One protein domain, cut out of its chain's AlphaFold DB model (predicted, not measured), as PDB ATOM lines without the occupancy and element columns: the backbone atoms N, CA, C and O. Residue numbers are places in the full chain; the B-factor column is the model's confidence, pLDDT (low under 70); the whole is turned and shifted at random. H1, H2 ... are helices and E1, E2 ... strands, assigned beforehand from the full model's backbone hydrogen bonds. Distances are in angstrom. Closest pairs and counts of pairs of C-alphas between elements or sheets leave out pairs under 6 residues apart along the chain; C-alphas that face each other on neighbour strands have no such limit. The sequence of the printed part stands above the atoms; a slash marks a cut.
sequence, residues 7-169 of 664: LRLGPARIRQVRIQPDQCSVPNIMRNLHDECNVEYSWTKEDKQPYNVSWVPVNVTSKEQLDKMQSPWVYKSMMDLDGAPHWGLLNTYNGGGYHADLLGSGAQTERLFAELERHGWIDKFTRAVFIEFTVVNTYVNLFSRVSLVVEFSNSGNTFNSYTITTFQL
ATOM      1  N   LEU A   7     -62.554 -26.237  46.399       87.94
ATOM      2  CA  LEU A   7     -62.635 -24.821  46.053       87.94
ATOM      3  C   LEU A   7     -63.949 -24.534  45.315       87.94
ATOM      4  O   LEU A   7     -64.349 -25.291  44.435       87.94
ATOM      5  N   ARG A   8     -64.623 -23.419  45.616       87.56
ATOM      6  CA  ARG A   8     -65.747 -22.946  44.791       87.56
ATOM      7  C   ARG A   8     -65.206 -22.228  43.557       87.56
ATOM      8  O   ARG A   8     -64.409 -21.301  43.687       87.56
ATOM      9  N   LEU A   9     -65.663 -22.629  42.376       85.44
ATOM     10  CA  LEU A   9     -65.311 -21.991  41.115       85.44
ATOM     11  C   LEU A   9     -66.285 -20.836  40.839       85.44
ATOM     12  O   LEU A   9     -67.439 -21.068  40.483       85.44
ATOM     13  N   GLY A  10     -65.813 -19.599  41.005       86.69
ATOM     14  CA  GLY A  10     -66.607 -18.389  40.771       86.69
ATOM     15  C   GLY A  10     -67.619 -18.051  41.885       86.69
ATOM     16  O   GLY A  10     -67.611 -18.658  42.969       86.69
ATOM     17  N   PRO A  11     -68.465 -17.027  41.661       89.44
ATOM     18  CA  PRO A  11     -69.605 -16.722  42.527       89.44
ATOM     19  C   PRO A  11     -70.683 -17.814  42.431       89.44
ATOM     20  O   PRO A  11     -70.639 -18.674  41.556       89.44
ATOM     21  N   ALA A  12     -71.658 -17.790  43.340       91.75
ATOM     22  CA  ALA A  12     -72.902 -18.540  43.151       91.75
ATOM     23  C   ALA A  12     -73.886 -17.701  42.323       91.75
ATOM     24  O   ALA A  12     -73.763 -16.480  42.280       91.75
ATOM     25  N   ARG A  13     -74.873 -18.334  41.697       92.62
ATOM     26  CA  ARG A  13     -75.951 -17.672  40.955       92.62
ATOM     27  C   ARG A  13     -77.290 -18.059  41.558       92.62
ATOM     28  O   ARG A  13     -77.533 -19.240  41.786       92.62
ATOM     29  N   ILE A  14     -78.162 -17.080  41.779       94.69
ATOM     30  CA  ILE A  14     -79.583 -17.330  42.016       94.69
ATOM     31  C   ILE A  14     -80.343 -17.053  40.723       94.69
ATOM     32  O   ILE A  14     -80.155 -16.014  40.095       94.69
ATOM     33  N   ARG A  15     -81.178 -17.994  40.292       95.12
ATOM     34  CA  ARG A  15     -81.957 -17.904  39.057       95.12
ATOM     35  C   ARG A  15     -83.414 -18.220  39.343       95.12
ATOM     36  O   ARG A  15     -83.717 -19.142  40.082       95.12
ATOM     37  N   GLN A  16     -84.317 -17.472  38.741       95.50
ATOM     38  CA  GLN A  16     -85.751 -17.577  38.930       95.50
ATOM     39  C   GLN A  16     -86.444 -17.773  37.590       95.50
ATOM     40  O   GLN A  16     -86.141 -17.109  36.594       95.50
ATOM     41  N   VAL A  17     -87.425 -18.667  37.602       95.62
ATOM     42  CA  VAL A  17     -88.345 -18.899  36.495       95.62
ATOM     43  C   VAL A  17     -89.743 -18.464  36.920       95.62
ATOM     44  O   VAL A  17     -90.241 -18.843  37.985       95.62
ATOM     45  N   ARG A  18     -90.376 -17.664  36.062       93.94
ATOM     46  CA  ARG A  18     -91.656 -16.999  36.310       93.94
ATOM     47  C   ARG A  18     -92.617 -17.238  35.146       93.94
ATOM     48  O   ARG A  18     -92.184 -17.469  34.015       93.94
ATOM     49  N   ILE A  19     -93.915 -17.190  35.424       93.56
ATOM     50  CA  ILE A  19     -94.980 -17.221  34.413       93.56
ATOM     51  C   ILE A  19     -95.569 -15.832  34.160       93.56
ATOM     52  O   ILE A  19     -95.523 -14.955  35.022       93.56
ATOM     53  N   GLN A  20     -96.138 -15.637  32.973       90.62
ATOM     54  CA  GLN A  20     -96.838 -14.396  32.646       90.62
ATOM     55  C   GLN A  20     -98.118 -14.263  33.491       90.62
ATOM     56  O   GLN A  20     -98.765 -15.282  33.766       90.62
ATOM     57  N   PRO A  21     -98.506 -13.036  33.885       87.12
ATOM     58  CA  PRO A  21     -99.762 -12.813  34.591       87.12
ATOM     59  C   PRO A  21    -100.979 -13.128  33.702       87.12
ATOM     60  O   PRO A  21    -100.896 -13.106  32.470       87.12
ATOM     61  N   ASP A  22    -102.100 -13.452  34.351       80.38
ATOM     62  CA  ASP A  22    -103.448 -13.590  33.771       80.38
ATOM     63  C   ASP A  22    -103.583 -14.548  32.577       80.38
ATOM     64  O   ASP A  22    -104.374 -14.356  31.655       80.38
ATOM     65  N   GLN A  23    -102.846 -15.658  32.619       82.75
ATOM     66  CA  GLN A  23    -102.914 -16.722  31.607       82.75
ATOM     67  C   GLN A  23    -104.121 -17.662  31.771       82.75
ATOM     68  O   GLN A  23    -104.226 -18.671  31.065       82.75
ATOM     69  N   CYS A  24    -105.019 -17.383  32.718       83.44
ATOM     70  CA  CYS A  24    -106.240 -18.153  32.927       83.44
ATOM     71  C   CYS A  24    -107.465 -17.264  33.130       83.44
ATOM     72  O   CYS A  24    -107.400 -16.180  33.699       83.44
ATOM     73  N   SER A  25    -108.605 -17.751  32.639       84.00
ATOM     74  CA  SER A  25    -109.885 -17.061  32.751       84.00
ATOM     75  C   SER A  25    -110.522 -17.364  34.101       84.00
ATOM     76  O   SER A  25    -110.994 -18.481  34.322       84.00
ATOM     77  N   VAL A  26    -110.613 -16.357  34.969       85.06
ATOM     78  CA  VAL A  26    -111.382 -16.460  36.215       85.06
ATOM     79  C   VAL A  26    -112.880 -16.588  35.888       85.06
ATOM     80  O   VAL A  26    -113.421 -15.750  35.147       85.06
ATOM     81  N   PRO A  27    -113.584 -17.609  36.420       87.31
ATOM     82  CA  PRO A  27    -115.032 -17.732  36.274       87.31
ATOM     83  C   PRO A  27    -115.759 -16.473  36.762       87.31
ATOM     84  O   PRO A  27    -115.418 -15.928  37.808       87.31
ATOM     85  N   ASN A  28    -116.803 -16.035  36.050       85.75
ATOM     86  CA  ASN A  28    -117.506 -14.767  36.326       85.75
ATOM     87  C   ASN A  28    -117.976 -14.614  37.784       85.75
ATOM     88  O   ASN A  28    -117.986 -13.506  38.305       85.75
ATOM     89  N   ILE A  29    -118.336 -15.723  38.436       88.00
ATOM     90  CA  ILE A  29    -118.803 -15.758  39.830       88.00
ATOM     91  C   ILE A  29    -117.682 -15.367  40.813       88.00
ATOM     92  O   ILE A  29    -117.958 -14.771  41.848       88.00
ATOM     93  N   MET A  30    -116.423 -15.666  40.478       86.00
ATOM     94  CA  MET A  30    -115.257 -15.470  41.347       86.00
ATOM     95  C   MET A  30    -114.501 -14.161  41.089       86.00
ATOM     96  O   MET A  30    -113.666 -13.795  41.911       86.00
ATOM     97  N   ARG A  31    -114.805 -13.435  40.001       81.88
ATOM     98  CA  ARG A  31    -114.109 -12.179  39.649       81.88
ATOM     99  C   ARG A  31    -114.166 -11.142  40.770       81.88
ATOM    100  O   ARG A  31    -113.169 -10.523  41.088       81.88
ATOM    101  N   ASN A  32    -115.304 -11.040  41.458       83.94
ATOM    102  CA  ASN A  32    -115.462 -10.094  42.570       83.94
ATOM    103  C   ASN A  32    -114.594 -10.423  43.801       83.94
ATOM    104  O   ASN A  32    -114.478  -9.583  44.689       83.94
ATOM    105  N   LEU A  33    -114.044 -11.641  43.891       84.62
ATOM    106  CA  LEU A  33    -113.195 -12.078  45.000       84.62
ATOM    107  C   LEU A  33    -111.710 -12.037  44.618       84.62
ATOM    108  O   LEU A  33    -110.890 -11.572  45.403       84.62
ATOM    109  N   HIS A  34    -111.380 -12.494  43.407       78.19
ATOM    110  CA  HIS A  34    -110.034 -12.444  42.850       78.19
ATOM    111  C   HIS A  34    -110.087 -12.207  41.341       78.19
ATOM    112  O   HIS A  34    -110.665 -13.004  40.605       78.19
ATOM    113  N   ASP A  35    -109.427 -11.144  40.886       72.44
ATOM    114  CA  ASP A  35    -109.301 -10.819  39.462       72.44
ATOM    115  C   ASP A  35    -108.117 -11.532  38.789       72.44
ATOM    116  O   ASP A  35    -108.095 -11.681  37.569       72.44
ATOM    117  N   GLU A  36    -107.153 -12.008  39.579       77.56
ATOM    118  CA  GLU A  36    -105.896 -12.569  39.083       77.56
ATOM    119  C   GLU A  36    -105.872 -14.095  39.161       77.56
ATOM    120  O   GLU A  36    -106.376 -14.702  40.111       77.56
ATOM    121  N   CYS A  37    -105.232 -14.725  38.174       82.56
ATOM    122  CA  CYS A  37    -105.188 -16.177  38.067       82.56
ATOM    123  C   CYS A  37    -103.790 -16.707  37.727       82.56
ATOM    124  O   CYS A  37    -103.085 -16.193  36.857       82.56
ATOM    125  N   ASN A  38    -103.415 -17.788  38.412       85.38
ATOM    126  CA  ASN A  38    -102.110 -18.425  38.328       85.38
ATOM    127  C   ASN A  38    -102.214 -19.807  37.681       85.38
ATOM    128  O   ASN A  38    -103.013 -20.645  38.091       85.38
ATOM    129  N   VAL A  39    -101.351 -20.065  36.701       88.94
ATOM    130  CA  VAL A  39    -101.274 -21.357  36.008       88.94
ATOM    131  C   VAL A  39    -100.038 -22.146  36.419       88.94
ATOM    132  O   VAL A  39     -99.079 -21.607  36.980       88.94
ATOM    133  N   GLU A  40    -100.062 -23.438  36.119       89.56
ATOM    134  CA  GLU A  40     -98.873 -24.276  36.145       89.56
ATOM    135  C   GLU A  40     -97.850 -23.821  35.090       89.56
ATOM    136  O   GLU A  40     -98.199 -23.205  34.073       89.56
ATOM    137  N   TYR A  41     -96.573 -24.093  35.357       92.31
ATOM    138  CA  TYR A  41     -95.493 -23.736  34.452       92.31
ATOM    139  C   TYR A  41     -95.604 -24.490  33.120       92.31
ATOM    140  O   TYR A  41     -95.854 -25.687  33.061       92.31
ATOM    141  N   SER A  42     -95.360 -23.776  32.027       92.06
ATOM    142  CA  SER A  42     -95.163 -24.355  30.702       92.06
ATOM    143  C   SER A  42     -94.216 -23.452  29.926       92.06
ATOM    144  O   SER A  42     -94.240 -22.235  30.102       92.06
ATOM    145  N   TRP A  43     -93.427 -24.019  29.013       90.88
ATOM    146  CA  TRP A  43     -92.453 -23.262  28.215       90.88
ATOM    147  C   TRP A  43     -93.100 -22.156  27.366       90.88
ATOM    148  O   TRP A  43     -92.451 -21.172  27.018       90.88
ATOM    149  N   THR A  44     -94.384 -22.312  27.032       90.75
ATOM    150  CA  THR A  44     -95.169 -21.321  26.275       90.75
ATOM    151  C   THR A  44     -95.673 -20.167  27.139       90.75
ATOM    152  O   THR A  44     -95.881 -19.075  26.622       90.75
ATOM    153  N   LYS A  45     -95.847 -20.401  28.445       91.00
ATOM    154  CA  LYS A  45     -96.395 -19.439  29.416       91.00
ATOM    155  C   LYS A  45     -95.314 -18.782  30.281       91.00
ATOM    156  O   LYS A  45     -95.633 -18.004  31.177       91.00
ATOM    157  N   GLU A  46     -94.049 -19.115  30.028       93.12
ATOM    158  CA  GLU A  46     -92.878 -18.510  30.663       93.12
ATOM    159  C   GLU A  46     -92.846 -16.999  30.388       93.12
ATOM    160  O   GLU A  46     -93.070 -16.544  29.260       93.12
ATOM    161  N   ASP A  47     -92.567 -16.221  31.428       93.31
ATOM    162  CA  ASP A  47     -92.402 -14.780  31.314       93.31
ATOM    163  C   ASP A  47     -90.987 -14.420  30.870       93.31
ATOM    164  O   ASP A  47     -90.005 -14.759  31.533       93.31
ATOM    165  N   LYS A  48     -90.898 -13.709  29.746       91.38
ATOM    166  CA  LYS A  48     -89.643 -13.320  29.091       91.38
ATOM    167  C   LYS A  48     -89.497 -11.804  28.957       91.38
ATOM    168  O   LYS A  48     -88.620 -11.343  28.226       91.38
ATOM    169  N   GLN A  49     -90.389 -11.029  29.575       89.19
ATOM    170  CA  GLN A  49     -90.380  -9.575  29.454       89.19
ATOM    171  C   GLN A  49     -89.246  -8.942  30.282       89.19
ATOM    172  O   GLN A  49     -88.853  -9.466  31.320       89.19
ATOM    173  N   PRO A  50     -88.673  -7.812  29.842       88.56
ATOM    174  CA  PRO A  50     -87.731  -7.066  30.663       88.56
ATOM    175  C   PRO A  50     -88.467  -6.217  31.709       88.56
ATOM    176  O   PRO A  50     -89.359  -5.432  31.374       88.56
ATOM    177  N   TYR A  51     -88.033  -6.315  32.965       89.62
ATOM    178  CA  TYR A  51     -88.579  -5.539  34.073       89.62
ATOM    179  C   TYR A  51     -87.526  -4.630  34.711       89.62
ATOM    180  O   TYR A  51     -86.318  -4.854  34.617       89.62
ATOM    181  N   ASN A  52     -88.007  -3.583  35.375       88.44
ATOM    182  CA  ASN A  52     -87.253  -2.812  36.350       88.44
ATOM    183  C   ASN A  52     -87.498  -3.389  37.756       88.44
ATOM    184  O   ASN A  52     -88.248  -4.352  37.931       88.44
ATOM    185  N   VAL A  53     -86.891  -2.767  38.763       87.75
ATOM    186  CA  VAL A  53     -87.084  -3.096  40.176       87.75
ATOM    187  C   VAL A  53     -88.577  -3.202  40.518       87.75
ATOM    188  O   VAL A  53     -89.372  -2.352  40.116       87.75
ATOM    189  N   SER A  54     -88.940  -4.246  41.271       89.94
ATOM    190  CA  SER A  54     -90.322  -4.562  41.660       89.94
ATOM    191  C   SER A  54     -91.252  -4.906  40.489       89.94
ATOM    192  O   SER A  54     -92.422  -4.532  40.496       89.94
ATOM    193  N   TRP A  55     -90.737  -5.633  39.489       90.06
ATOM    194  CA  TRP A  55     -91.519  -6.183  38.369       90.06
ATOM    195  C   TRP A  55     -92.285  -5.130  37.553       90.06
ATOM    196  O   TRP A  55     -93.339  -5.407  36.980       90.06
ATOM    197  N   VAL A  56     -91.753  -3.907  37.466       88.44
ATOM    198  CA  VAL A  56     -92.350  -2.840  36.651       88.44
ATOM    199  C   VAL A  56     -91.919  -3.028  35.192       88.44
ATOM    200  O   VAL A  56     -90.715  -2.989  34.924       88.44
ATOM    201  N   PRO A  57     -92.845  -3.244  34.239       85.94
ATOM    202  CA  PRO A  57     -92.489  -3.542  32.854       85.94
ATOM    203  C   PRO A  57     -91.799  -2.346  32.200       85.94
ATOM    204  O   PRO A  57     -92.207  -1.195  32.386       85.94
ATOM    205  N   VAL A  58     -90.758  -2.612  31.409       83.25
ATOM    206  CA  VAL A  58     -90.010  -1.564  30.702       83.25
ATOM    207  C   VAL A  58     -90.150  -1.740  29.199       83.25
ATOM    208  O   VAL A  58     -89.830  -2.784  28.639       83.25
ATOM    209  N   ASN A  59     -90.548  -0.668  28.516       76.12
ATOM    210  CA  ASN A  59     -90.548  -0.616  27.058       76.12
ATOM    211  C   ASN A  59     -89.143  -0.275  26.548       76.12
ATOM    212  O   ASN A  59     -88.867   0.866  26.177       76.12
ATOM    213  N   VAL A  60     -88.239  -1.257  26.555       68.25
ATOM    214  CA  VAL A  60     -86.899  -1.108  25.968       68.25
ATOM    215  C   VAL A  60     -86.899  -1.658  24.545       68.25
ATOM    216  O   VAL A  60     -87.219  -2.819  24.316       68.25
ATOM    217  N   THR A  61     -86.510  -0.828  23.578       64.25
ATOM    218  CA  THR A  61     -86.433  -1.193  22.152       64.25
ATOM    219  C   THR A  61     -85.051  -1.693  21.712       64.25
ATOM    220  O   THR A  61     -84.941  -2.292  20.646       64.25
ATOM    221  N   SER A  62     -83.997  -1.489  22.513       66.31
ATOM    222  CA  SER A  62     -82.620  -1.910  22.201       66.31
ATOM    223  C   SER A  62     -82.120  -3.018  23.135       66.31
ATOM    224  O   SER A  62     -81.977  -2.811  24.341       66.31
ATOM    225  N   LYS A  63     -81.778  -4.177  22.556       64.50
ATOM    226  CA  LYS A  63     -81.182  -5.331  23.259       64.50
ATOM    227  C   LYS A  63     -79.824  -4.993  23.899       64.50
ATOM    228  O   LYS A  63     -79.501  -5.479  24.975       64.50
ATOM    229  N   GLU A  64     -79.068  -4.081  23.288       62.03
ATOM    230  CA  GLU A  64     -77.728  -3.680  23.739       62.03
ATOM    231  C   GLU A  64     -77.731  -2.881  25.051       62.03
ATOM    232  O   GLU A  64     -76.803  -2.994  25.850       62.03
ATOM    233  N   GLN A  65     -78.759  -2.058  25.286       63.03
ATOM    234  CA  GLN A  65     -78.893  -1.334  26.555       63.03
ATOM    235  C   GLN A  65     -79.351  -2.257  27.685       63.03
ATOM    236  O   GLN A  65     -78.914  -2.098  28.822       63.03
ATOM    237  N   LEU A  66     -80.182  -3.246  27.353       65.88
ATOM    238  CA  LEU A  66     -80.687  -4.242  28.288       65.88
ATOM    239  C   LEU A  66     -79.575  -5.190  28.767       65.88
ATOM    240  O   LEU A  66     -79.474  -5.482  29.957       65.88
ATOM    241  N   ASP A  67     -78.687  -5.605  27.861       62.72
ATOM    242  CA  ASP A  67     -77.554  -6.471  28.196       62.72
ATOM    243  C   ASP A  67     -76.505  -5.768  29.069       62.72
ATOM    244  O   ASP A  67     -75.901  -6.409  29.929       62.72
ATOM    245  N   LYS A  68     -76.340  -4.449  28.908       61.56
ATOM    246  CA  LYS A  68     -75.440  -3.622  29.728       61.56
ATOM    247  C   LYS A  68     -75.973  -3.335  31.134       61.56
ATOM    248  O   LYS A  68     -75.187  -2.957  31.995       61.56
ATOM    249  N   MET A  69     -77.274  -3.504  31.379       61.94
ATOM    250  CA  MET A  69     -77.887  -3.191  32.674       61.94
ATOM    251  C   MET A  69     -77.672  -4.258  33.759       61.94
ATOM    252  O   MET A  69     -78.033  -3.959  34.890       61.94
ATOM    253  N   GLN A  70     -77.107  -5.444  33.443       67.44
ATOM    254  CA  GLN A  70     -76.797  -6.558  34.376       67.44
ATOM    255  C   GLN A  70     -77.669  -6.559  35.651       67.44
ATOM    256  O   GLN A  70     -77.179  -6.441  36.771       67.44
ATOM    257  N   SER A  71     -78.989  -6.613  35.461       82.94
ATOM    258  CA  SER A  71     -79.971  -6.417  36.528       82.94
ATOM    259  C   SER A  71     -80.719  -7.724  36.810       82.94
ATOM    260  O   SER A  71     -81.094  -8.405  35.848       82.94
ATOM    261  N   PRO A  72     -81.022  -8.049  38.084       89.75
ATOM    262  CA  PRO A  72     -81.801  -9.232  38.473       89.75
ATOM    263  C   PRO A  72     -83.204  -9.330  37.863       89.75
ATOM    264  O   PRO A  72     -83.839 -10.377  37.943       89.75
ATOM    265  N   TRP A  73     -83.699  -8.237  37.280       90.62
ATOM    266  CA  TRP A  73     -85.061  -8.079  36.759       90.62
ATOM    267  C   TRP A  73     -85.144  -8.252  35.233       90.62
ATOM    268  O   TRP A  73     -86.209  -8.125  34.631       90.62
ATOM    269  N   VAL A  74     -84.016  -8.553  34.586       91.00
ATOM    270  CA  VAL A  74     -83.918  -8.716  33.134       91.00
ATOM    271  C   VAL A  74     -83.853 -10.195  32.766       91.00
ATOM    272  O   VAL A  74     -82.965 -10.921  33.215       91.00
ATOM    273  N   TYR A  75     -84.766 -10.630  31.897       91.25
ATOM    274  CA  TYR A  75     -84.774 -11.998  31.390       91.25
ATOM    275  C   TYR A  75     -83.552 -12.275  30.509       91.25
ATOM    276  O   TYR A  75     -83.233 -11.503  29.601       91.25
ATOM    277  N   LYS A  76     -82.914 -13.427  30.721       90.81
ATOM    278  CA  LYS A  76     -81.891 -13.965  29.822       90.81
ATOM    279  C   LYS A  76     -82.316 -15.320  29.283       90.81
ATOM    280  O   LYS A  76     -82.848 -16.165  30.007       90.81
ATOM    281  N   SER A  77     -82.064 -15.531  27.993       91.38
ATOM    282  CA  SER A  77     -82.391 -16.801  27.359       91.38
ATOM    283  C   SER A  77     -81.424 -17.906  27.790       91.38
ATOM    284  O   SER A  77     -80.305 -17.657  28.238       91.38
ATOM    285  N   MET A  78     -81.845 -19.153  27.590       90.94
ATOM    286  CA  MET A  78     -81.026 -20.347  27.815       90.94
ATOM    287  C   MET A  78     -79.681 -20.311  27.067       90.94
ATOM    288  O   MET A  78     -78.687 -20.838  27.563       90.94
ATOM    289  N   MET A  79     -79.643 -19.706  25.875       87.19
ATOM    290  CA  MET A  79     -78.409 -19.581  25.095       87.19
ATOM    291  C   MET A  79     -77.498 -18.494  25.662       87.19
ATOM    292  O   MET A  79     -76.297 -18.710  25.733       87.19
ATOM    293  N   ASP A  80     -78.063 -17.379  26.133       86.94
ATOM    294  CA  ASP A  80     -77.281 -16.281  26.716       86.94
ATOM    295  C   ASP A  80     -76.656 -16.668  28.071       86.94
ATOM    296  O   ASP A  80     -75.585 -16.178  28.418       86.94
ATOM    297  N   LEU A  81     -77.315 -17.545  28.844       86.44
ATOM    298  CA  LEU A  81     -76.821 -18.041  30.139       86.44
ATOM    299  C   LEU A  81     -75.998 -19.333  30.049       86.44
ATOM    300  O   LEU A  81     -75.593 -19.851  31.092       86.44
ATOM    301  N   ASP A  82     -75.822 -19.898  28.853       85.69
ATOM    302  CA  ASP A  82     -75.279 -21.248  28.651       85.69
ATOM    303  C   ASP A  82     -75.956 -22.338  29.512       85.69
ATOM    304  O   ASP A  82     -75.359 -23.351  29.885       85.69
ATOM    305  N   GLY A  83     -77.246 -22.149  29.801       87.25
ATOM    306  CA  GLY A  83     -78.052 -23.075  30.591       87.25
ATOM    307  C   GLY A  83     -78.438 -24.342  29.822       87.25
ATOM    308  O   GLY A  83     -78.411 -24.387  28.585       87.25
ATOM    309  N   ALA A  84     -78.834 -25.372  30.574       89.56
ATOM    310  CA  ALA A  84     -79.538 -26.553  30.065       89.56
ATOM    311  C   ALA A  84     -80.942 -26.632  30.701       89.56
ATOM    312  O   ALA A  84     -81.163 -26.008  31.743       89.56
ATOM    313  N   PRO A  85     -81.902 -27.374  30.124       92.12
ATOM    314  CA  PRO A  85     -83.171 -27.621  30.796       92.12
ATOM    315  C   PRO A  85     -82.924 -28.391  32.099       92.12
ATOM    316  O   PRO A  85     -81.959 -29.150  32.203       92.12
ATOM    317  N   HIS A  86     -83.776 -28.173  33.095       91.19
ATOM    318  CA  HIS A  86     -83.707 -28.863  34.380       91.19
ATOM    319  C   HIS A  86     -84.977 -29.681  34.590       91.19
ATOM    320  O   HIS A  86     -86.076 -29.123  34.585       91.19
ATOM    321  N   TRP A  87     -84.829 -30.989  34.791       90.75
ATOM    322  CA  TRP A  87     -85.935 -31.871  35.160       90.75
ATOM    323  C   TRP A  87     -86.195 -31.744  36.662       90.75
ATOM    324  O   TRP A  87     -85.362 -32.133  37.473       90.75
ATOM    325  N   GLY A  88     -87.303 -31.093  37.004       90.12
ATOM    326  CA  GLY A  88     -87.767 -30.889  38.370       90.12
ATOM    327  C   GLY A  88     -88.718 -31.980  38.863       90.12
ATOM    328  O   GLY A  88     -89.016 -32.919  38.124       90.12
ATOM    329  N   LEU A  89     -89.224 -31.830  40.090       87.62
ATOM    330  CA  LEU A  89     -90.215 -32.749  40.666       87.62
ATOM    331  C   LEU A  89     -91.603 -32.514  40.057       87.62
ATOM    332  O   LEU A  89     -92.293 -33.464  39.695       87.62
ATOM    333  N   LEU A  90     -92.005 -31.246  39.939       88.44
ATOM    334  CA  LEU A  90     -93.287 -30.852  39.363       88.44
ATOM    335  C   LEU A  90     -93.210 -30.732  37.840       88.44
ATOM    336  O   LEU A  90     -94.085 -31.216  37.130       88.44
ATOM    337  N   ASN A  91     -92.188 -30.042  37.326       90.25
ATOM    338  CA  ASN A  91     -92.114 -29.659  35.917       90.25
ATOM    339  C   ASN A  91     -90.678 -29.635  35.376       90.25
ATOM    340  O   ASN A  91     -89.699 -29.545  36.112       90.25
ATOM    341  N   THR A  92     -90.543 -29.667  34.047       93.19
ATOM    342  CA  THR A  92     -89.248 -29.460  33.375       93.19
ATOM    343  C   THR A  92     -89.053 -27.984  33.049       93.19
ATOM    344  O   THR A  92     -89.736 -27.443  32.177       93.19
ATOM    345  N   TYR A  93     -88.100 -27.333  33.709       93.69
ATOM    346  CA  TYR A  93     -87.837 -25.902  33.574       93.69
ATOM    347  C   TYR A  93     -86.831 -25.603  32.465       93.69
ATOM    348  O   TYR A  93     -85.911 -26.375  32.193       93.69
ATOM    349  N   ASN A  94     -87.006 -24.448  31.826       92.62
ATOM    350  CA  ASN A  94     -86.073 -23.955  30.824       92.62
ATOM    351  C   ASN A  94     -84.751 -23.517  31.491       92.62
ATOM    352  O   ASN A  94     -84.729 -23.134  32.663       92.62
ATOM    353  N   GLY A  95     -83.644 -23.546  30.745       90.56
ATOM    354  CA  GLY A  95     -82.324 -23.124  31.239       90.56
ATOM    355  C   GLY A  95     -82.111 -21.605  31.266       90.56
ATOM    356  O   GLY A  95     -81.007 -21.150  31.547       90.56
ATOM    357  N   GLY A  96     -83.135 -20.824  30.910       92.25
ATOM    358  CA  GLY A  96     -83.152 -19.364  30.996       92.25
ATOM    359  C   GLY A  96     -83.743 -18.857  32.314       92.25
ATOM    360  O   GLY A  96     -84.005 -19.634  33.239       92.25
ATOM    361  N   GLY A  97     -83.962 -17.548  32.390       93.81
ATOM    362  CA  GLY A  97     -84.681 -16.916  33.494       93.81
ATOM    363  C   GLY A  97     -84.117 -15.561  33.903       93.81
ATOM    364  O   GLY A  97     -83.227 -15.000  33.259       93.81
ATOM    365  N   TYR A  98     -84.652 -15.056  35.006       94.12
ATOM    366  CA  TYR A  98     -84.133 -13.897  35.725       94.12
ATOM    367  C   TYR A  98     -83.038 -14.384  36.665       94.12
ATOM    368  O   TYR A  98     -83.205 -15.428  37.289       94.12
ATOM    369  N   HIS A  99     -81.902 -13.701  36.752       93.06
ATOM    370  CA  HIS A  99     -80.791 -14.190  37.569       93.06
ATOM    371  C   HIS A  99     -80.022 -13.052  38.225       93.06
ATOM    372  O   HIS A  99     -79.925 -11.962  37.669       93.06
ATOM    373  N   ALA A 100     -79.446 -13.339  39.386       92.19
ATOM    374  CA  ALA A 100     -78.496 -12.478  40.065       92.19
ATOM    375  C   ALA A 100     -77.257 -13.293  40.445       92.19
ATOM    376  O   ALA A 100     -77.365 -14.391  41.001       92.19
ATOM    377  N   ASP A 101     -76.081 -12.748  40.153       90.56
ATOM    378  CA  ASP A 101     -74.809 -13.366  40.515       90.56
ATOM    379  C   ASP A 101     -74.363 -12.844  41.885       90.56
ATOM    380  O   ASP A 101     -74.280 -11.637  42.120       90.56
ATOM    381  N   LEU A 102     -74.085 -13.765  42.807       89.38
ATOM    382  CA  LEU A 102     -73.681 -13.488  44.183       89.38
ATOM    383  C   LEU A 102     -72.186 -13.147  44.210       89.38
ATOM    384  O   LEU A 102     -71.343 -13.947  44.631       89.38
ATOM    385  N   LEU A 103     -71.865 -11.969  43.683       84.62
ATOM    386  CA  LEU A 103     -70.514 -11.427  43.595       84.62
ATOM    387  C   LEU A 103     -70.077 -10.823  44.941       84.62
ATOM    388  O   LEU A 103     -70.843 -10.132  45.608       84.62
ATOM    389  N   GLY A 104     -68.809 -11.037  45.307       81.62
ATOM    390  CA  GLY A 104     -68.163 -10.333  46.419       81.62
ATOM    391  C   GLY A 104     -68.224 -11.022  47.787       81.62
ATOM    392  O   GLY A 104     -68.147 -12.249  47.891       81.62
ATOM    393  N   SER A 105     -68.240 -10.217  48.857       87.50
ATOM    394  CA  SER A 105     -68.173 -10.693  50.249       87.50
ATOM    395  C   SER A 105     -69.549 -11.077  50.803       87.50
ATOM    396  O   SER A 105     -70.575 -10.637  50.288       87.50
ATOM    397  N   GLY A 106     -69.583 -11.844  51.901       87.75
ATOM    398  CA  GLY A 106     -70.840 -12.239  52.559       87.75
ATOM    399  C   GLY A 106     -71.767 -11.052  52.856       87.75
ATOM    400  O   GLY A 106     -72.950 -11.107  52.544       87.75
ATOM    401  N   ALA A 107     -71.209  -9.926  53.311       91.75
ATOM    402  CA  ALA A 107     -71.975  -8.709  53.582       91.75
ATOM    403  C   ALA A 107     -72.586  -8.057  52.323       91.75
ATOM    404  O   ALA A 107     -73.614  -7.391  52.416       91.75
ATOM    405  N   GLN A 108     -71.964  -8.199  51.146       89.19
ATOM    406  CA  GLN A 108     -72.537  -7.702  49.885       89.19
ATOM    407  C   GLN A 108     -73.691  -8.594  49.429       89.19
ATOM    408  O   GLN A 108     -74.747  -8.089  49.056       89.19
ATOM    409  N   THR A 109     -73.518  -9.907  49.551       90.88
ATOM    410  CA  THR A 109     -74.558 -10.901  49.276       90.88
ATOM    411  C   THR A 109     -75.780 -10.715  50.177       90.88
ATOM    412  O   THR A 109     -76.904 -10.723  49.687       90.88
ATOM    413  N   GLU A 110     -75.585 -10.478  51.476       92.38
ATOM    414  CA  GLU A 110     -76.680 -10.191  52.415       92.38
ATOM    415  C   GLU A 110     -77.462  -8.930  52.028       92.38
ATOM    416  O   GLU A 110     -78.690  -8.926  52.069       92.38
ATOM    417  N   ARG A 111     -76.770  -7.869  51.590       92.69
ATOM    418  CA  ARG A 111     -77.425  -6.645  51.099       92.69
ATOM    419  C   ARG A 111     -78.233  -6.899  49.830       92.69
ATOM    420  O   ARG A 111     -79.342  -6.385  49.727       92.69
ATOM    421  N   LEU A 112     -77.697  -7.690  48.899       91.44
ATOM    422  CA  LEU A 112     -78.406  -8.081  47.682       91.44
ATOM    423  C   LEU A 112     -79.676  -8.870  48.022       91.44
ATOM    424  O   LEU A 112     -80.740  -8.557  47.500       91.44
ATOM    425  N   PHE A 113     -79.596  -9.845  48.931       93.12
ATOM    426  CA  PHE A 113     -80.777 -10.590  49.373       93.12
ATOM    427  C   PHE A 113     -81.809  -9.693  50.054       93.12
ATOM    428  O   PHE A 113     -82.983  -9.774  49.704       93.12
ATOM    429  N   ALA A 114     -81.381  -8.792  50.942       94.69
ATOM    430  CA  ALA A 114     -82.277  -7.831  51.580       94.69
ATOM    431  C   ALA A 114     -82.959  -6.904  50.557       94.69
ATOM    432  O   ALA A 114     -84.124  -6.548  50.720       94.69
ATOM    433  N   GLU A 115     -82.263  -6.515  49.483       93.12
ATOM    434  CA  GLU A 115     -82.843  -5.726  48.393       93.12
ATOM    435  C   GLU A 115     -83.859  -6.533  47.572       93.12
ATOM    436  O   GLU A 115     -84.969  -6.052  47.333       93.12
ATOM    437  N   LEU A 116     -83.515  -7.765  47.180       93.88
ATOM    438  CA  LEU A 116     -84.409  -8.662  46.437       93.88
ATOM    439  C   LEU A 116     -85.667  -9.004  47.244       93.88
ATOM    440  O   LEU A 116     -86.766  -9.018  46.689       93.88
ATOM    441  N   GLU A 117     -85.524  -9.225  48.549       94.94
ATOM    442  CA  GLU A 117     -86.635  -9.451  49.470       94.94
ATOM    443  C   GLU A 117     -87.507  -8.197  49.601       94.94
ATOM    444  O   GLU A 117     -88.716  -8.263  49.375       94.94
ATOM    445  N   ARG A 118     -86.903  -7.025  49.862       95.75
ATOM    446  CA  ARG A 118     -87.633  -5.750  49.996       95.75
ATOM    447  C   ARG A 118     -88.449  -5.410  48.752       95.75
ATOM    448  O   ARG A 118     -89.511  -4.801  48.860       95.75
ATOM    449  N   HIS A 119     -87.938  -5.763  47.577       93.88
ATOM    450  CA  HIS A 119     -88.575  -5.471  46.299       93.88
ATOM    451  C   HIS A 119     -89.459  -6.602  45.763       93.88
ATOM    452  O   HIS A 119     -90.038  -6.425  44.689       93.88
ATOM    453  N   GLY A 120     -89.614  -7.706  46.503       94.31
ATOM    454  CA  GLY A 120     -90.509  -8.808  46.149       94.31
ATOM    455  C   GLY A 120     -90.061  -9.573  44.906       94.31
ATOM    456  O   GLY A 120     -90.871  -9.840  44.020       94.31
ATOM    457  N   TRP A 121     -88.765  -9.889  44.800       94.88
ATOM    458  CA  TRP A 121     -88.240 -10.646  43.659       94.88
ATOM    459  C   TRP A 121     -88.938 -12.006  43.539       94.88
ATOM    460  O   TRP A 121     -89.413 -12.358  42.466       94.88
ATOM    461  N   ILE A 122     -89.127 -12.723  44.649       94.56
ATOM    462  CA  ILE A 122     -89.981 -13.918  44.686       94.56
ATOM    463  C   ILE A 122     -91.424 -13.486  44.957       94.56
ATOM    464  O   ILE A 122     -91.717 -12.866  45.977       94.56
ATOM    465  N   ASP A 123     -92.324 -13.842  44.049       91.50
ATOM    466  CA  ASP A 123     -93.747 -13.517  44.121       91.50
ATOM    467  C   ASP A 123     -94.641 -14.699  43.699       91.50
ATOM    468  O   ASP A 123     -94.170 -15.784  43.358       91.50
ATOM    469  N   LYS A 124     -95.961 -14.486  43.673       89.25
ATOM    470  CA  LYS A 124     -96.961 -15.513  43.321       89.25
ATOM    471  C   LYS A 124     -96.824 -16.101  41.904       89.25
ATOM    472  O   LYS A 124     -97.346 -17.189  41.638       89.25
ATOM    473  N   PHE A 125     -96.135 -15.405  40.997       91.81
ATOM    474  CA  PHE A 125     -95.895 -15.849  39.619       91.81
ATOM    475  C   PHE A 125     -94.602 -16.659  39.481       91.81
ATOM    476  O   PHE A 125     -94.325 -17.232  38.422       91.81
ATOM    477  N   THR A 126     -93.812 -16.733  40.549       94.31
ATOM    478  CA  THR A 126     -92.602 -17.547  40.612       94.31
ATOM    479  C   THR A 126     -92.967 -19.027  40.615       94.31
ATOM    480  O   THR A 126     -93.906 -19.449  41.291       94.31
ATOM    481  N   ARG A 127     -92.251 -19.832  39.826       94.50
ATOM    482  CA  ARG A 127     -92.485 -21.283  39.726       94.50
ATOM    483  C   ARG A 127     -91.294 -22.122  40.132       94.50
ATOM    484  O   ARG A 127     -91.496 -23.229  40.616       94.50
ATOM    485  N   ALA A 128     -90.085 -21.609  39.957       96.31
ATOM    486  CA  ALA A 128     -88.894 -22.238  40.500       96.31
ATOM    487  C   ALA A 128     -87.805 -21.204  40.768       96.31
ATOM    488  O   ALA A 128     -87.647 -20.246  40.006       96.31
ATOM    489  N   VAL A 129     -87.048 -21.438  41.834       96.31
ATOM    490  CA  VAL A 129     -85.829 -20.711  42.177       96.31
ATOM    491  C   VAL A 129     -84.690 -21.718  42.280       96.31
ATOM    492  O   VAL A 129     -84.820 -22.754  42.925       96.31
ATOM    493  N   PHE A 130     -83.579 -21.402  41.629       95.94
ATOM    494  CA  PHE A 130     -82.377 -22.212  41.542       95.94
ATOM    495  C   PHE A 130     -81.233 -21.469  42.218       95.94
ATOM    496  O   PHE A 130     -81.009 -20.295  41.927       95.94
ATOM    497  N   ILE A 131     -80.485 -22.153  43.075       94.88
ATOM    498  CA  ILE A 131     -79.196 -21.688  43.585       94.88
ATOM    499  C   ILE A 131     -78.134 -22.602  42.989       94.88
ATOM    500  O   ILE A 131     -78.074 -23.794  43.292       94.88
ATOM    501  N   GLU A 132     -77.313 -22.037  42.113       94.00
ATOM    502  CA  GLU A 132     -76.374 -22.767  41.270       94.00
ATOM    503  C   GLU A 132     -74.946 -22.335  41.597       94.00
ATOM    504  O   GLU A 132     -74.634 -21.145  41.666       94.00
ATOM    505  N   PHE A 133     -74.054 -23.297  41.804       92.31
ATOM    506  CA  PHE A 133     -72.621 -23.046  41.939       92.31
ATOM    507  C   PHE A 133     -71.822 -24.290  41.564       92.31
ATOM    508  O   PHE A 133     -72.321 -25.414  41.603       92.31
ATOM    509  N   THR A 134     -70.562 -24.086  41.190       90.69
ATOM    510  CA  THR A 134     -69.649 -25.185  40.865       90.69
ATOM    511  C   THR A 134     -68.566 -25.263  41.927       90.69
ATOM    512  O   THR A 134     -67.993 -24.246  42.323       90.69
ATOM    513  N   VAL A 135     -68.271 -26.473  42.380       91.12
ATOM    514  CA  VAL A 135     -67.138 -26.758  43.256       91.12
ATOM    515  C   VAL A 135     -66.145 -27.655  42.531       91.12
ATOM    516  O   VAL A 135     -66.524 -28.459  41.682       91.12
ATOM    517  N   VAL A 136     -64.864 -27.489  42.826       88.94
ATOM    518  CA  VAL A 136     -63.780 -28.270  42.243       88.94
ATOM    519  C   VAL A 136     -62.901 -28.820  43.351       88.94
ATOM    520  O   VAL A 136     -62.423 -28.084  44.216       88.94
ATOM    521  N   ASN A 137     -62.665 -30.122  43.302       90.38
ATOM    522  CA  ASN A 137     -61.630 -30.759  44.090       90.38
ATOM    523  C   ASN A 137     -60.386 -30.899  43.208       90.38
ATOM    524  O   ASN A 137     -60.367 -31.666  42.244       90.38
ATOM    525  N   THR A 138     -59.351 -30.123  43.527       83.62
ATOM    526  CA  THR A 138     -58.116 -30.068  42.728       83.62
ATOM    527  C   THR A 138     -57.220 -31.288  42.925       83.62
ATOM    528  O   THR A 138     -56.428 -31.592  42.037       83.62
ATOM    529  N   TYR A 139     -57.367 -32.012  44.039       84.81
ATOM    530  CA  TYR A 139     -56.569 -33.199  44.346       84.81
ATOM    531  C   TYR A 139     -56.975 -34.394  43.475       84.81
ATOM    532  O   TYR A 139     -56.118 -35.050  42.891       84.81
ATOM    533  N   VAL A 140     -58.283 -34.636  43.335       84.69
ATOM    534  CA  VAL A 140     -58.827 -35.715  42.483       84.69
ATOM    535  C   VAL A 140     -59.273 -35.240  41.099       84.69
ATOM    536  O   VAL A 140     -59.723 -36.049  40.295       84.69
ATOM    537  N   ASN A 141     -59.153 -33.941  40.805       85.44
ATOM    538  CA  ASN A 141     -59.541 -33.350  39.523       85.44
ATOM    539  C   ASN A 141     -61.019 -33.631  39.149       85.44
ATOM    540  O   ASN A 141     -61.366 -33.991  38.021       85.44
ATOM    541  N   LEU A 142     -61.910 -33.449  40.126       88.81
ATOM    542  CA  LEU A 142     -63.355 -33.599  39.949       88.81
ATOM    543  C   LEU A 142     -64.054 -32.253  40.093       88.81
ATOM    544  O   LEU A 142     -63.820 -31.509  41.047       88.81
ATOM    545  N   PHE A 143     -64.934 -31.965  39.142       89.94
ATOM    546  CA  PHE A 143     -65.816 -30.809  39.156       89.94
ATOM    547  C   PHE A 143     -67.213 -31.285  39.521       89.94
ATOM    548  O   PHE A 143     -67.726 -32.221  38.914       89.94
ATOM    549  N   SER A 144     -67.847 -30.623  40.477       91.94
ATOM    550  CA  SER A 144     -69.222 -30.903  40.866       91.94
ATOM    551  C   SER A 144     -70.065 -29.658  40.662       91.94
ATOM    552  O   SER A 144     -69.832 -28.611  41.270       91.94
ATOM    553  N   ARG A 145     -71.064 -29.773  39.791       91.62
ATOM    554  CA  ARG A 145     -72.121 -28.778  39.654       91.62
ATOM    555  C   ARG A 145     -73.158 -29.048  40.736       91.62
ATOM    556  O   ARG A 145     -73.717 -30.141  40.777       91.62
ATOM    557  N   VAL A 146     -73.443 -28.046  41.557       93.50
ATOM    558  CA  VAL A 146     -74.497 -28.086  42.570       93.50
ATOM    559  C   VAL A 146     -75.638 -27.176  42.130       93.50
ATOM    560  O   VAL A 146     -75.418 -26.019  41.769       93.50
ATOM    561  N   SER A 147     -76.853 -27.714  42.144       94.12
ATOM    562  CA  SER A 147     -78.095 -26.995  41.872       94.12
ATOM    563  C   SER A 147     -79.085 -27.303  42.986       94.12
ATOM    564  O   SER A 147     -79.516 -28.445  43.126       94.12
ATOM    565  N   LEU A 148     -79.427 -26.301  43.788       95.69
ATOM    566  CA  LEU A 148     -80.489 -26.386  44.791       95.69
ATOM    567  C   LEU A 148     -81.742 -25.757  44.196       95.69
ATOM    568  O   LEU A 148     -81.665 -24.646  43.675       95.69
ATOM    569  N   VAL A 149     -82.871 -26.455  44.248       96.12
ATOM    570  CA  VAL A 149     -84.096 -26.046  43.558       96.12
ATOM    571  C   VAL A 149     -85.249 -25.986  44.543       96.12
ATOM    572  O   VAL A 149     -85.502 -26.932  45.283       96.12
ATOM    573  N   VAL A 150     -85.960 -24.864  44.523       96.50
ATOM    574  CA  VAL A 150     -87.222 -24.673  45.235       96.50
ATOM    575  C   VAL A 150     -88.305 -24.428  44.196       96.50
ATOM    576  O   VAL A 150     -88.280 -23.418  43.491       96.50
ATOM    577  N   GLU A 151     -89.239 -25.361  44.079       96.00
ATOM    578  CA  GLU A 151     -90.364 -25.315  43.151       96.00
ATOM    579  C   GLU A 151     -91.627 -24.858  43.874       96.00
ATOM    580  O   GLU A 151     -91.925 -25.308  44.978       96.00
ATOM    581  N   PHE A 152     -92.389 -23.976  43.236       94.81
ATOM    582  CA  PHE A 152     -93.632 -23.433  43.770       94.81
ATOM    583  C   PHE A 152     -94.802 -23.970  42.950       94.81
ATOM    584  O   PHE A 152     -94.878 -23.733  41.738       94.81
ATOM    585  N   SER A 153     -95.728 -24.675  43.600       91.69
ATOM    586  CA  SER A 153     -96.958 -25.112  42.942       91.69
ATOM    587  C   SER A 153     -97.901 -23.934  42.702       91.69
ATOM    588  O   SER A 153     -97.833 -22.893  43.359       91.69
ATOM    589  N   ASN A 154     -98.834 -24.100  41.768       88.12
ATOM    590  CA  ASN A 154     -99.914 -23.138  41.545       88.12
ATOM    591  C   ASN A 154    -100.818 -22.949  42.780       88.12
ATOM    592  O   ASN A 154    -101.403 -21.879  42.931       88.12
ATOM    593  N   SER A 155    -100.899 -23.953  43.658       86.12
ATOM    594  CA  SER A 155    -101.629 -23.897  44.932       86.12
ATOM    595  C   SER A 155    -100.868 -23.174  46.052       86.12
ATOM    596  O   SER A 155    -101.443 -22.949  47.111       86.12
ATOM    597  N   GLY A 156     -99.596 -22.810  45.841       85.06
ATOM    598  CA  GLY A 156     -98.766 -22.101  46.823       85.06
ATOM    599  C   GLY A 156     -97.882 -22.990  47.705       85.06
ATOM    600  O   GLY A 156     -97.208 -22.471  48.592       85.06
ATOM    601  N   ASN A 157     -97.836 -24.303  47.458       89.62
ATOM    602  CA  ASN A 157     -96.919 -25.202  48.166       89.62
ATOM    603  C   ASN A 157     -95.496 -25.069  47.616       89.62
ATOM    604  O   ASN A 157     -95.306 -24.742  46.443       89.62
ATOM    605  N   THR A 158     -94.509 -25.378  48.455       93.31
ATOM    606  CA  THR A 158     -93.089 -25.381  48.084       93.31
ATOM    607  C   THR A 158     -92.523 -26.794  48.124       93.31
ATOM    608  O   THR A 158     -92.806 -27.556  49.046       93.31
ATOM    609  N   PHE A 159     -91.729 -27.143  47.117       93.00
ATOM    610  CA  PHE A 159     -91.050 -28.428  47.004       93.00
ATOM    611  C   PHE A 159     -89.559 -28.189  46.822       93.00
ATOM    612  O   PHE A 159     -89.143 -27.477  45.910       93.00
ATOM    613  N   ASN A 160     -88.754 -28.791  47.689       94.56
ATOM    614  CA  ASN A 160     -87.309 -28.622  47.676       94.56
ATOM    615  C   ASN A 160     -86.664 -29.858  47.053       94.56
ATOM    616  O   ASN A 160     -86.984 -30.984  47.424       94.56
ATOM    617  N   SER A 161     -85.727 -29.651  46.137       94.88
ATOM    618  CA  SER A 161     -84.904 -30.713  45.566       94.88
ATOM    619  C   SER A 161     -83.475 -30.223  45.358       94.88
ATOM    620  O   SER A 161     -83.185 -29.024  45.392       94.88
ATOM    621  N   TYR A 162     -82.547 -31.155  45.186       93.94
ATOM    622  CA  TYR A 162     -81.157 -30.837  44.898       93.94
ATOM    623  C   TYR A 162     -80.619 -31.779  43.830       93.94
ATOM    624  O   TYR A 162     -81.018 -32.937  43.723       93.94
ATOM    625  N   THR A 163     -79.688 -31.280  43.029       92.25
ATOM    626  CA  THR A 163     -78.984 -32.067  42.024       92.25
ATOM    627  C   THR A 163     -77.506 -31.741  42.101       92.25
ATOM    628  O   THR A 163     -77.097 -30.585  41.971       92.25
ATOM    629  N   ILE A 164     -76.706 -32.779  42.330       93.44
ATOM    630  CA  ILE A 164     -75.250 -32.692  42.396       93.44
ATOM    631  C   ILE A 164     -74.704 -33.600  41.303       93.44
ATOM    632  O   ILE A 164     -74.817 -34.819  41.387       93.44
ATOM    633  N   THR A 165     -74.118 -33.003  40.270       92.31
ATOM    634  CA  THR A 165     -73.542 -33.746  39.145       92.31
ATOM    635  C   THR A 165     -72.034 -33.577  39.161       92.31
ATOM    636  O   THR A 165     -71.528 -32.478  38.929       92.31
ATOM    637  N   THR A 166     -71.321 -34.670  39.419       91.81
ATOM    638  CA  THR A 166     -69.855 -34.702  39.441       91.81
ATOM    639  C   THR A 166     -69.316 -35.259  38.130       91.81
ATOM    640  O   THR A 166     -69.798 -36.273  37.632       91.81
ATOM    641  N   PHE A 167     -68.314 -34.600  37.560       89.12
ATOM    642  CA  PHE A 167     -67.678 -35.003  36.316       89.12
ATOM    643  C   PHE A 167     -66.199 -34.614  36.289       89.12
ATOM    644  O   PHE A 167     -65.767 -33.625  36.885       89.12
ATOM    645  N   GLN A 168     -65.415 -35.396  35.553       86.44
ATOM    646  CA  GLN A 168     -64.011 -35.106  35.301       86.44
ATOM    647  C   GLN A 168     -63.880 -34.242  34.040       86.44
ATOM    648  O   GLN A 168     -64.253 -34.656  32.934       86.44
ATOM    649  N   LEU A 169     -63.366 -33.022  34.216       79.62
ATOM    650  CA  LEU A 169     -63.184 -32.066  33.121       79.62
ATOM    651  C   LEU A 169     -61.892 -32.345  32.341       79.62
ATOM    652  O   LEU A 169     -61.916 -32.356  31.112       79.62
TER     653      LEU A 169
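This is residues 7 to 169 of the 664 residues of the protein "Polycystin-2" of Amphibalanus amphitrite (UniProt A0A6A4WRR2). One twisted wall of five strands makes the length of the body, with H2 beside its E2 edge and the long loop stretch 69 to 96 passing over one face. Residues 28 to 33 stick out beyond one end, and H1 sits off the E2 side. The 163 printed residues hold E1, H1, E2, H2, E3, E4 and E5 along the chain, the sheet's order being E2 E1 E3 E4 E5, antiparallel throughout. The class is mixed, helices and strands, with 70 residues in named elements, under half; the whole is compact, radius of gyration of the C-alphas 17.4 A, yet elongated, 65 by 35 by 30 A.

Start at E1, residues 7 to 18, which bends by 58 degrees at residue 10. H1, residues 63 to 68, is not on the sheet. Edge strand E2, residues 97 to 102, is antiparallel to E1; look at N 16 and O 98, 2.7 A. H2, residues 106 to 118, only grazes the sheet; its closest C-alpha pair with E2 is Leu 102 and Thr 109, 5.8 A. E3, residues 126 to 137, pairs with E1 at N 9 and O 134, 2.8 A. E2, H2 and E3 form a split strand-helix-strand unit, two strands running the same way with E1 between them, its crossover right-handed. E4, residues 142 to 152, and E5, residues 158 to 167, complete a meander from E3, each strand the antiparallel neighbour of the one before, through hairpins E3 and E4, with N 131 and O 148 at 2.8 A, and E4 and E5, with N 149 and O 161 at 2.8 A. In H1 and H2 every O i to N i+4 pair is within hydrogen-bond range.

Find C-alpha 7 at (-62.635, -24.821, 46.053); E1 runs 31.6 A from there. H1 spans 8.8 A, E2 15.7 A, H2 18.2 A, E3 33.9 A and E4 32.2 A. E5 runs 29.6 A to C-alpha 167 at (-67.678, -35.003, 36.316).

The two farthest C-alphas, Ile 29 and Tyr 139, are 64.8 A apart. The printed part has no cut; the links E1 to H1 and H1 to E2 are long. Mean pLDDT of the printed part is 88.2, with residues 60 to 70 under 70.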